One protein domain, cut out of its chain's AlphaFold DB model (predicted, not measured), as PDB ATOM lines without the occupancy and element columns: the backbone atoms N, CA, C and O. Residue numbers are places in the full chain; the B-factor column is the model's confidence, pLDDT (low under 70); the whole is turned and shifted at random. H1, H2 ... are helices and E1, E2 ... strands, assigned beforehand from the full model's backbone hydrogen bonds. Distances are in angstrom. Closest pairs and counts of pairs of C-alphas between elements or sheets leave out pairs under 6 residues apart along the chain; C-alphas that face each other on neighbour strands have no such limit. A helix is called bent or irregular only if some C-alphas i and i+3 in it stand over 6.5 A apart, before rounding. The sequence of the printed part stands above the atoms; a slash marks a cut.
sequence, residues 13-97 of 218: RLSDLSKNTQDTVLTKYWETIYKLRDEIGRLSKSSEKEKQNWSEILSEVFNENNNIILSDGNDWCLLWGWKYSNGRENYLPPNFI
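What this domain is: This is residues 13 to 97 of the 218 residues of an uncharacterized protein of Marinilabiliales bacterium (UniProt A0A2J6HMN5). One long helix, H1, makes the long side of this elongated domain, and two smaller parts follow one another along it: the strand hairpin E1 and E2 near residues 21 to 29 of H1, and the shorter helix H2, which folds back along residues 37 to 44 to make a helical hairpin. Beyond E2, residues 81 to 97 form a closing stretch with no named element. The printed part has 85 residues with two named helices and two named strands, in the order H1, H2, E1, E2; the two-stranded sheet, order E1 - E2, is antiparallel. The class is mixed, helices and strands, with 39 residues in helices and 10 in strands. The whole is only just compact, close to loose, with a radius of gyration of the C-alphas of 14.2 A, and its C-alphas span 46 by 27 by 21 A.

How they stand to each other: The sheet consists of E1, residues 67 to 71, and E2, residues 76 to 80, which form a hairpin. They are antiparallel neighbours, with an angle of 155 degrees between their N-to-C directions. The C-alphas of Ser 71 and Trp 76 face each other at 4.2 A, near the turn, and those of Asn 67 and Trp 80 face each other at 4.9 A. Within hydrogen-bond range across the pair are N 68 and O 79, at 2.8 A, and N 70 and O 77, at 3.0 A. H1, residues 19 to 44, has 8 pairs of C-alphas within 10 A with E1 and 7 with E2, made by its residues 21 to 29. The closest C-alphas of H1 and E2 are those of Val 25 and Trp 76, 6.9 A apart; those of H1 and E1 are Val 25 and Ser 71, at 7.8 A. H2, residues 49 to 61, touches H1, which takes part with residues 37 to 44 alone. Their closest C-alphas are those of Ser 44 and Gln 52, 4.5 A apart. The two helices form a helical hairpin, running opposite ways at a shallow tilt of 20 degrees. From the other end of H2, the closest C-alphas of H2 and E2 are those of Val 61 and Trp 80, 6.5 A apart. In H1 and H2 every O i to N i+4 pair is within hydrogen-bond range, and neither helix is bent.

Where its parts are: E1 begins at C-alpha 67, (172.805, 168.995, 143.343), and measures 13.1 A from first to last C-alpha. E2 measures 13.0 A and ends at C-alpha 80, (174.121, 167.977, 138.717). H1 has 26 residues and measures 36.3 A from C-alpha 19, (166.477, 158.556, 158.312), to C-alpha 44. H2 has 13 residues and measures 18.6 A from C-alpha 49 to C-alpha 61.

The domain as a whole: The two C-alphas farthest apart in the domain, those of Ser 18 and Ser 47, are 45.9 A apart, while those of Arg 13 and Ile 97, the first and last printed, are 21.9 A apart. The printed part has no cut. The links from H1 to H2, from H2 to E1 and from E1 to E2 are tight, with 4, 5 and 4 residues between the elements. The C-alphas of residues 81 to 97 lie 8 to 18 A from the mean of all C-alphas. The mean pLDDT of the printed part is 86.6; it is 93 in H1 and 94 in H2. Nine residues are under 70, namely residues 82 to 84, residue 87 and residues 93 to 97.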
ATOM      1  N   ARG A  13     164.926 159.438 145.754       86.94
ATOM      2  CA  ARG A  13     165.404 160.668 146.390       86.94
ATOM      3  C   ARG A  13     165.737 160.416 147.846       86.94
ATOM      4  O   ARG A  13     165.206 159.501 148.472       86.94
ATOM      5  N   LEU A  14     166.579 161.283 148.389       87.38
ATOM      6  CA  LEU A  14     166.987 161.205 149.779       87.38
ATOM      7  C   LEU A  14     165.776 161.283 150.722       87.38
ATOM      8  O   LEU A  14     165.685 160.485 151.649       87.38
ATOM      9  N   SER A  15     164.801 162.151 150.423       85.19
ATOM     10  CA  SER A  15     163.548 162.275 151.188       85.19
ATOM     11  C   SER A  15     162.761 160.973 151.350       85.19
ATOM     12  O   SER A  15     162.018 160.831 152.321       85.19
ATOM     13  N   ASP A  16     162.910 160.041 150.409       86.94
ATOM     14  CA  ASP A  16     162.117 158.813 150.338       86.94
ATOM     15  C   ASP A  16     162.776 157.651 151.107       86.94
ATOM     16  O   ASP A  16     162.183 156.583 151.259       86.94
ATOM     17  N   LEU A  17     164.007 157.845 151.592       87.25
ATOM     18  CA  LEU A  17     164.789 156.835 152.303       87.25
ATOM     19  C   LEU A  17     164.567 156.896 153.818       87.25
ATOM     20  O   LEU A  17     164.059 157.874 154.364       87.25
ATOM     21  N   SER A  18     164.985 155.849 154.534       90.12
ATOM     22  CA  SER A  18     164.963 155.852 156.002       90.12
ATOM     23  C   SER A  18     165.942 156.886 156.566       90.12
ATOM     24  O   SER A  18     167.014 157.085 155.997       90.12
ATOM     25  N   LYS A  19     165.632 157.503 157.714       88.25
ATOM     26  CA  LYS A  19     166.477 158.556 158.312       88.25
ATOM     27  C   LYS A  19     167.941 158.126 158.514       88.25
ATOM     28  O   LYS A  19     168.842 158.881 158.190       88.25
ATOM     29  N   ASN A  20     168.180 156.893 158.963       88.62
ATOM     30  CA  ASN A  20     169.538 156.365 159.147       88.62
ATOM     31  C   ASN A  20     170.306 156.259 157.809       88.62
ATOM     32  O   ASN A  20     171.472 156.640 157.696       88.62
ATOM     33  N   THR A  21     169.625 155.790 156.762       88.56
ATOM     34  CA  THR A  21     170.181 155.746 155.403       88.56
ATOM     35  C   THR A  21     170.456 157.154 154.876       88.56
ATOM     36  O   THR A  21     171.509 157.379 154.284       88.56
ATOM     37  N   GLN A  22     169.550 158.107 155.124       89.88
ATOM     38  CA  GLN A  22     169.735 159.506 154.736       89.88
ATOM     39  C   GLN A  22     170.988 160.101 155.374       89.88
ATOM     40  O   GLN A  22     171.823 160.645 154.658       89.88
ATOM     41  N   ASP A  23     171.145 159.937 156.689       90.06
ATOM     42  CA  ASP A  23     172.295 160.453 157.432       90.06
ATOM     43  C   ASP A  23     173.604 159.861 156.879       90.06
ATOM     44  O   ASP A  23     174.541 160.593 156.566       90.06
ATOM     45  N   THR A  24     173.636 158.546 156.636       90.69
ATOM     46  CA  THR A  24     174.808 157.856 156.064       90.69
ATOM     47  C   THR A  24     175.176 158.384 154.672       90.69
ATOM     48  O   THR A  24     176.351 158.620 154.377       90.69
ATOM     49  N   VAL A  25     174.184 158.560 153.795       91.12
ATOM     50  CA  VAL A  25     174.396 159.067 152.432       91.12
ATOM     51  C   VAL A  25     174.832 160.533 152.461       91.12
ATOM     52  O   VAL A  25     175.769 160.899 151.751       91.12
ATOM     53  N   LEU A  26     174.216 161.361 153.310       91.06
ATOM     54  CA  LEU A  26     174.588 162.766 153.477       91.06
ATOM     55  C   LEU A  26     176.020 162.919 153.985       91.06
ATOM     56  O   LEU A  26     176.752 163.750 153.452       91.06
ATOM     57  N   THR A  27     176.451 162.113 154.958       91.25
ATOM     58  CA  THR A  27     177.840 162.133 155.438       91.25
ATOM     59  C   THR A  27     178.818 161.855 154.297       91.25
ATOM     60  O   THR A  27     179.709 162.665 154.047       91.25
ATOM     61  N   LYS A  28     178.609 160.774 153.529       91.62
ATOM     62  CA  LYS A  28     179.464 160.434 152.374       91.62
ATOM     63  C   LYS A  28     179.480 161.540 151.311       91.62
ATOM     64  O   LYS A  28     180.534 161.857 150.750       91.62
ATOM     65  N   TYR A  29     178.318 162.128 151.026       92.25
ATOM     66  CA  TYR A  29     178.191 163.247 150.096       92.25
ATOM     67  C   TYR A  29     179.018 164.452 150.563       92.25
ATOM     68  O   TYR A  29     179.845 164.956 149.804       92.25
ATOM     69  N   TRP A  30     178.857 164.881 151.815       91.81
ATOM     70  CA  TRP A  30     179.555 166.054 152.339       91.81
ATOM     71  C   TRP A  30     181.061 165.848 152.457       91.81
ATOM     72  O   TRP A  30     181.812 166.740 152.069       91.81
ATOM     73  N   GLU A  31     181.523 164.668 152.873       93.25
ATOM     74  CA  GLU A  31     182.950 164.317 152.829       93.25
ATOM     75  C   GLU A  31     183.536 164.472 151.418       93.25
ATOM     76  O   GLU A  31     184.640 164.995 151.243       93.25
ATOM     77  N   THR A  32     182.783 164.049 150.400       92.06
ATOM     78  CA  THR A  32     183.188 164.171 148.995       92.06
ATOM     79  C   THR A  32     183.218 165.635 148.555       92.06
ATOM     80  O   THR A  32     184.201 166.079 147.963       92.06
ATOM     81  N   ILE A  33     182.179 166.408 148.887       92.19
ATOM     82  CA  ILE A  33     182.090 167.836 148.564       92.19
ATOM     83  C   ILE A  33     183.205 168.639 149.239       92.19
ATOM     84  O   ILE A  33     183.773 169.525 148.604       92.19
ATOM     85  N   TYR A  34     183.561 168.337 150.490       93.19
ATOM     86  CA  TYR A  34     184.649 169.032 151.179       93.19
ATOM     87  C   TYR A  34     186.001 168.784 150.512       93.19
ATOM     88  O   TYR A  34     186.708 169.746 150.219       93.19
ATOM     89  N   LYS A  35     186.325 167.523 150.196       94.38
ATOM     90  CA  LYS A  35     187.555 167.176 149.460       94.38
ATOM     91  C   LYS A  35     187.607 167.868 148.101       94.38
ATOM     92  O   LYS A  35     188.632 168.419 147.715       94.38
ATOM     93  N   LEU A  36     186.484 167.877 147.389       93.75
ATOM     94  CA  LEU A  36     186.398 168.507 146.081       93.75
ATOM     95  C   LEU A  36     186.558 170.029 146.163       93.75
ATOM     96  O   LEU A  36     187.241 170.615 145.330       93.75
ATOM     97  N   ARG A  37     185.970 170.671 147.178       94.12
ATOM     98  CA  ARG A  37     186.104 172.114 147.403       94.12
ATOM     99  C   ARG A  37     187.543 172.510 147.720       94.12
ATOM    100  O   ARG A  37     187.989 173.548 147.238       94.12
ATOM    101  N   ASP A  38     188.263 171.692 148.484       95.25
ATOM    102  CA  ASP A  38     189.685 171.914 148.750       95.25
ATOM    103  C   ASP A  38     190.516 171.846 147.456       95.25
ATOM    104  O   ASP A  38     191.254 172.778 147.133       95.25
ATOM    105  N   GLU A  39     190.292 170.818 146.634       95.88
ATOM    106  CA  GLU A  39     190.952 170.672 145.333       95.88
ATOM    107  C   GLU A  39     190.632 171.828 144.376       95.88
ATOM    108  O   GLU A  39     191.532 172.422 143.781       95.88
ATOM    109  N   ILE A  40     189.360 172.222 144.271       95.88
ATOM    110  CA  ILE A  40     188.937 173.397 143.497       95.88
ATOM    111  C   ILE A  40     189.632 174.664 144.020       95.88
ATOM    112  O   ILE A  40     190.121 175.472 143.229       95.88
ATOM    113  N   GLY A  41     189.728 174.820 145.343       95.44
ATOM    114  CA  GLY A  41     190.438 175.921 145.990       95.44
ATOM    115  C   GLY A  41     191.944 175.921 145.710       95.44
ATOM    116  O   GLY A  41     192.561 176.983 145.626       95.44
ATOM    117  N   ARG A  42     192.553 174.750 145.518       95.81
ATOM    118  CA  ARG A  42     193.945 174.625 145.072       95.81
ATOM    119  C   ARG A  42     194.102 175.008 143.601       95.81
ATOM    120  O   ARG A  42     195.054 175.707 143.257       95.81
ATOM    121  N   LEU A  43     193.163 174.604 142.743       95.06
ATOM    122  CA  LEU A  43     193.153 174.967 141.321       95.06
ATOM    123  C   LEU A  43     192.990 176.479 141.118       95.06
ATOM    124  O   LEU A  43     193.684 177.052 140.276       95.06
ATOM    125  N   SER A  44     192.129 177.132 141.903       95.50
ATOM    126  CA  SER A  44     191.890 178.577 141.797       95.50
ATOM    127  C   SER A  44     193.111 179.418 142.182       95.50
ATOM    128  O   SER A  44     193.321 180.495 141.632       95.50
ATOM    129  N   LYS A  45     193.967 178.902 143.076       96.38
ATOM    130  CA  LYS A  45     195.230 179.537 143.496       96.38
ATOM    131  C   LYS A  45     196.400 179.280 142.541       96.38
ATOM    132  O   LYS A  45     197.491 179.808 142.757       96.38
ATOM    133  N   SER A  46     196.212 178.462 141.505       96.00
ATOM    134  CA  SER A  46     197.249 178.184 140.511       96.00
ATOM    135  C   SER A  46     197.635 179.445 139.731       96.00
ATOM    136  O   SER A  46     196.801 180.315 139.492       96.00
ATOM    137  N   SER A  47     198.882 179.531 139.265       94.81
ATOM    138  CA  SER A  47     199.345 180.601 138.367       94.81
ATOM    139  C   SER A  47     198.840 180.442 136.926       94.81
ATOM    140  O   SER A  47     198.825 181.401 136.155       94.81
ATOM    141  N   GLU A  48     198.420 179.235 136.545       97.44
ATOM    142  CA  GLU A  48     197.901 178.937 135.210       97.44
ATOM    143  C   GLU A  48     196.434 179.353 135.066       97.44
ATOM    144  O   GLU A  48     195.551 178.834 135.752       97.44
ATOM    145  N   LYS A  49     196.159 180.219 134.086       95.88
ATOM    146  CA  LYS A  49     194.804 180.704 133.790       95.88
ATOM    147  C   LYS A  49     193.813 179.587 133.452       95.88
ATOM    148  O   LYS A  49     192.638 179.688 133.779       95.88
ATOM    149  N   GLU A  50     194.268 178.517 132.803       96.56
ATOM    150  CA  GLU A  50     193.408 177.373 132.492       96.56
ATOM    151  C   GLU A  50     192.907 176.678 133.766       96.56
ATOM    152  O   GLU A  50     191.715 176.407 133.886       96.56
ATOM    153  N   LYS A  51     193.787 176.464 134.752       96.38
ATOM    154  CA  LYS A  51     193.417 175.875 136.048       96.38
ATOM    155  C   LYS A  51     192.444 176.768 136.818       96.38
ATOM    156  O   LYS A  51     191.484 176.259 137.392       96.38
ATOM    157  N   GLN A  52     192.637 178.086 136.759       96.62
ATOM    158  CA  GLN A  52     191.692 179.051 137.325       96.62
ATOM    159  C   GLN A  52     190.315 178.955 136.647       96.62
ATOM    160  O   GLN A  52     189.311 178.805 137.337       96.62
ATOM    161  N   ASN A  53     190.256 178.919 135.311       95.44
ATOM    162  CA  ASN A  53     188.991 178.758 134.582       95.44
ATOM    163  C   ASN A  53     188.276 177.446 134.953       95.44
ATOM    164  O   ASN A  53     187.063 177.430 135.151       95.44
ATOM    165  N   TRP A  54     189.017 176.339 135.070       96.06
ATOM    166  CA  TRP A  54     188.444 175.070 135.522       96.06
ATOM    167  C   TRP A  54     187.917 175.153 136.953       96.06
ATOM    168  O   TRP A  54     186.860 174.595 137.228       96.06
ATOM    169  N   SER A  55     188.594 175.877 137.849       96.12
ATOM    170  CA  SER A  55     188.105 176.078 139.217       96.12
ATOM    171  C   SER A  55     186.754 176.802 139.256       96.12
ATOM    172  O   SER A  55     185.878 176.411 140.027       96.12
ATOM    173  N   GLU A  56     186.539 177.787 138.378       93.62
ATOM    174  CA  GLU A  56     185.258 178.492 138.252       93.62
ATOM    175  C   GLU A  56     184.154 177.546 137.758       93.62
ATOM    176  O   GLU A  56     183.088 177.463 138.364       93.62
ATOM    177  N   ILE A  57     184.426 176.769 136.702       92.44
ATOM    178  CA  ILE A  57     183.462 175.804 136.148       92.44
ATOM    179  C   ILE A  57     183.091 174.749 137.193       92.44
ATOM    180  O   ILE A  57     181.914 174.455 137.388       92.44
ATOM    181  N   LEU A  58     184.083 174.179 137.876       93.06
ATOM    182  CA  LEU A  58     183.858 173.141 138.881       93.06
ATOM    183  C   LEU A  58     183.093 173.683 140.096       93.06
ATOM    184  O   LEU A  58     182.243 172.976 140.632       93.06
ATOM    185  N   SER A  59     183.329 174.939 140.487       91.81
ATOM    186  CA  SER A  59     182.566 175.596 141.560       91.81
ATOM    187  C   SER A  59     181.077 175.715 141.222       91.81
ATOM    188  O   SER A  59     180.228 175.538 142.093       91.81
ATOM    189  N   GLU A  60     180.747 175.971 139.954       88.88
ATOM    190  CA  GLU A  60     179.358 176.032 139.484       88.88
ATOM    191  C   GLU A  60     178.721 174.641 139.351       88.88
ATOM    192  O   GLU A  60     177.565 174.450 139.734       88.88
ATOM    193  N   VAL A  61     179.471 173.661 138.831       88.56
ATOM    194  CA  VAL A  61     178.995 172.279 138.633       88.56
ATOM    195  C   VAL A  61     178.660 171.607 139.962       88.56
ATOM    196  O   VAL A  61     177.631 170.945 140.059       88.56
ATOM    197  N   PHE A  62     179.499 171.788 140.982       89.56
ATOM    198  CA  PHE A  62     179.351 171.128 142.282       89.56
ATOM    199  C   PHE A  62     178.710 172.019 143.352       89.56
ATOM    200  O   PHE A  62     178.933 171.824 144.545       89.56
ATOM    201  N   ASN A  63     177.881 172.973 142.934       86.50
ATOM    202  CA  ASN A  63     177.119 173.816 143.845       86.50
ATOM    203  C   ASN A  63     176.038 172.996 144.566       86.50
ATOM    204  O   ASN A  63     175.126 172.462 143.932       86.50
ATOM    205  N   GLU A  64     176.079 172.946 145.897       85.81
ATOM    206  CA  GLU A  64     175.151 172.157 146.711       85.81
ATOM    207  C   GLU A  64     173.672 172.525 146.510       85.81
ATOM    208  O   GLU A  64     172.792 171.680 146.682       85.81
ATOM    209  N   ASN A  65     173.378 173.755 146.083       83.38
ATOM    210  CA  ASN A  65     172.015 174.188 145.778       83.38
ATOM    211  C   ASN A  65     171.493 173.599 144.460       83.38
ATOM    212  O   ASN A  65     170.285 173.581 144.227       83.38
ATOM    213  N   ASN A  66     172.389 173.119 143.598       84.19
ATOM    214  CA  ASN A  66     172.102 172.588 142.268       84.19
ATOM    215  C   ASN A  66     172.457 171.102 142.143       84.19
ATOM    216  O   ASN A  66     172.593 170.580 141.040       84.19
ATOM    217  N   ASN A  67     172.555 170.421 143.276       87.00
ATOM    218  CA  ASN A  67     172.805 168.995 143.343       87.00
ATOM    219  C   ASN A  67     171.519 168.267 143.747       87.00
ATOM    220  O   ASN A  67     170.781 168.726 144.621       87.00
ATOM    221  N   ILE A  68     171.228 167.138 143.106       88.25
ATOM    222  CA  ILE A  68     170.226 166.160 143.539       88.25
ATOM    223  C   ILE A  68     170.981 164.894 143.922       88.25
ATOM    224  O   ILE A  68     171.737 164.355 143.113       88.25
ATOM    225  N   ILE A  69     170.742 164.408 145.133       90.44
ATOM    226  CA  ILE A  69     171.278 163.133 145.600       90.44
ATOM    227  C   ILE A  69     170.217 162.063 145.351       90.44
ATOM    228  O   ILE A  69     169.084 162.185 145.821       90.44
ATOM    229  N   LEU A  70     170.585 161.023 144.605       90.31
ATOM    230  CA  LEU A  70     169.781 159.811 144.482       90.31
ATOM    231  C   LEU A  70     170.535 158.639 145.095       90.31
ATOM    232  O   LEU A  70     171.762 158.582 145.019       90.31
ATOM    233  N   SER A  71     169.815 157.694 145.685       90.31
ATOM    234  CA  SER A  71     170.420 156.502 146.273       90.31
ATOM    235  C   SER A  71     169.465 155.315 146.213       90.31
ATOM    236  O   SER A  71     168.246 155.482 146.238       90.31
ATOM    237  N   ASP A  72     170.035 154.117 146.113       87.62
ATOM    238  CA  ASP A  72     169.328 152.840 146.264       87.62
ATOM    239  C   ASP A  72     169.392 152.295 147.708       87.62
ATOM    240  O   ASP A  72     168.896 151.208 148.001       87.62
ATOM    241  N   GLY A  73     169.993 153.066 148.621       82.19
ATOM    242  CA  GLY A  73     170.214 152.739 150.025       82.19
ATOM    243  C   GLY A  73     171.617 152.217 150.349       82.19
ATOM    244  O   GLY A  73     172.041 152.348 151.498       82.19
ATOM    245  N   ASN A  74     172.357 151.703 149.364       85.31
ATOM    246  CA  ASN A  74     173.744 151.257 149.528       85.31
ATOM    247  C   ASN A  74     174.711 152.239 148.865       85.31
ATOM    248  O   ASN A  74     175.637 152.754 149.508       85.31
ATOM    249  N   ASP A  75     174.438 152.537 147.598       87.81
ATOM    250  CA  ASP A  75     175.193 153.450 146.764       87.81
ATOM    251  C   ASP A  75     174.397 154.729 146.512       87.81
ATOM    252  O   ASP A  75     173.172 154.797 146.656       87.81
ATOM    253  N   TRP A  76     175.115 155.791 146.166       89.81
ATOM    254  CA  TRP A  76     174.524 157.083 145.857       89.81
ATOM    255  C   TRP A  76     175.131 157.651 144.584       89.81
ATOM    256  O   TRP A  76     176.275 157.367 144.226       89.81
ATOM    257  N   CYS A  77     174.352 158.472 143.895       89.69
ATOM    258  CA  CYS A  77     174.809 159.216 142.741       89.69
ATOM    259  C   CYS A  77     174.404 160.679 142.836       89.69
ATOM    260  O   CYS A  77     173.392 161.049 143.437       89.69
ATOM    261  N   LEU A  78     175.244 161.511 142.228       89.31
ATOM    262  CA  LEU A  78     175.042 162.941 142.142       89.31
ATOM    263  C   LEU A  78     174.465 163.292 140.775       89.31
ATOM    264  O   LEU A  78     175.133 163.128 139.753       89.31
ATOM    265  N   LEU A  79     173.251 163.827 140.760       87.56
ATOM    266  CA  LEU A  79     172.721 164.529 139.601       87.56
ATOM    267  C   LEU A  79     173.035 166.015 139.756       87.56
ATOM    268  O   LEU A  79     172.624 166.649 140.725       87.56
ATOM    269  N   TRP A  80     173.745 166.567 138.781       85.25
ATOM    270  CA  TRP A  80     174.121 167.977 138.717       85.25
ATOM    271  C   TRP A  80     173.530 168.616 137.457       85.25
ATOM    272  O   TRP A  80     173.200 167.932 136.486       85.25
ATOM    273  N   GLY A  81     173.358 169.936 137.469       74.38
ATOM    274  CA  GLY A  81     172.704 170.645 136.373       74.38
ATOM    275  C   GLY A  81     172.340 172.083 136.720       74.38
ATOM    276  O   GLY A  81     172.643 172.586 137.798       74.38
ATOM    277  N   TRP A  82     171.681 172.775 135.790       64.94
ATOM    278  CA  TRP A  82     171.348 174.183 135.989       64.94
ATOM    279  C   TRP A  82     170.070 174.343 136.826       64.94
ATOM    280  O   TRP A  82     168.964 174.159 136.322       64.94
ATOM    281  N   LYS A  83     170.247 174.786 138.078       66.06
ATOM    282  CA  LYS A  83     169.219 175.367 138.962       66.06
ATOM    283  C   LYS A  83     168.112 174.410 139.436       66.06
ATOM    284  O   LYS A  83     166.972 174.500 138.981       66.06
ATOM    285  N   TYR A  84     168.418 173.578 140.437       69.69
ATOM    286  CA  TYR A  84     167.422 172.736 141.128       69.69
ATOM    287  C   TYR A  84     166.920 173.306 142.466       69.69
ATOM    288  O   TYR A  84     165.810 172.982 142.875       69.69
ATOM    289  N   SER A  85     167.677 174.199 143.115       70.75
ATOM    290  CA  SER A  85     167.329 174.829 144.406       70.75
ATOM    291  C   SER A  85     167.135 173.843 145.580       70.75
ATOM    292  O   SER A  85     166.233 174.022 146.399       70.75
ATOM    293  N   ASN A  86     167.994 172.826 145.702       74.81
ATOM    294  CA  ASN A  86     167.893 171.749 146.704       74.81
ATOM    295  C   ASN A  86     168.689 171.976 147.997       74.81
ATOM    296  O   ASN A  86     168.890 171.037 148.765       74.81
ATOM    297  N   GLY A  87     169.116 173.208 148.291       69.56
ATOM    298  CA  GLY A  87     169.926 173.496 149.485       69.56
ATOM    299  C   GLY A  87     169.294 173.040 150.813       69.56
ATOM    300  O   GLY A  87     170.008 172.791 151.776       69.56
ATOM    301  N   ARG A  88     167.962 172.875 150.862       73.25
ATOM    302  CA  ARG A  88     167.240 172.349 152.035       73.25
ATOM    303  C   ARG A  88     167.288 170.824 152.170       73.25
ATOM    304  O   ARG A  88     167.291 170.339 153.292       73.25
ATOM    305  N   GLU A  89     167.290 170.085 151.061       74.06
ATOM    306  CA  GLU A  89     167.326 168.611 151.072       74.06
ATOM    307  C   GLU A  89     168.754 168.098 151.301       74.06
ATOM    308  O   GLU A  89     168.954 167.110 151.998       74.06
ATOM    309  N   ASN A  90     169.755 168.824 150.796       75.12
ATOM    310  CA  ASN A  90     171.168 168.469 150.947       75.12
ATOM    311  C   ASN A  90     171.781 168.936 152.285       75.12
ATOM    312  O   ASN A  90     172.992 168.829 152.471       75.12
ATOM    313  N   TYR A  91     170.992 169.499 153.203       76.44
ATOM    314  CA  TYR A  91     171.502 170.049 154.459       76.44
ATOM    315  C   TYR A  91     171.977 168.941 155.408       76.44
ATOM    316  O   TYR A  91     171.212 168.038 155.739       76.44
ATOM    317  N   LEU A  92     173.216 169.049 155.897       71.44
ATOM    318  CA  LEU A  92     173.741 168.195 156.964       71.44
ATOM    319  C   LEU A  92     173.906 169.018 158.255       71.44
ATOM    320  O   LEU A  92     174.585 170.049 158.231       71.44
ATOM    321  N   PRO A  93     173.294 168.598 159.378       64.25
ATOM    322  CA  PRO A  93     173.388 169.334 160.629       64.25
ATOM    323  C   PRO A  93     174.816 169.324 161.213       64.25
ATOM    324  O   PRO A  93     175.544 168.343 161.039       64.25
ATOM    325  N   PRO A  94     175.212 170.372 161.968       59.12
ATOM    326  CA  PRO A  94     176.592 170.583 162.426       59.12
ATOM    327  C   PRO A  94     177.201 169.426 163.224       59.12
ATOM    328  O   PRO A  94     178.405 169.204 163.172       59.12
ATOM    329  N   ASN A  95     176.364 168.657 163.917       64.44
ATOM    330  CA  ASN A  95     176.761 167.537 164.772       64.44
ATOM    331  C   ASN A  95     177.441 166.388 163.996       64.44
ATOM    332  O   ASN A  95     178.008 165.493 164.613       64.44
ATOM    333  N   PHE A  96     177.353 166.399 162.661       58.97
ATOM    334  CA  PHE A  96     177.918 165.392 161.759       58.97
ATOM    335  C   PHE A  96     179.096 165.916 160.929       58.97
ATOM    336  O   PHE A  96     179.626 165.187 160.090       58.97
ATOM    337  N   ILE A  97     179.506 167.174 161.130       57.69
ATOM    338  CA  ILE A  97     180.688 167.717 160.467       57.69
ATOM    339  C   ILE A  97     181.903 167.051 161.110       57.69
ATOM    340  O   ILE A  97     182.274 167.362 162.240       57.69
TER     341      ILE A  97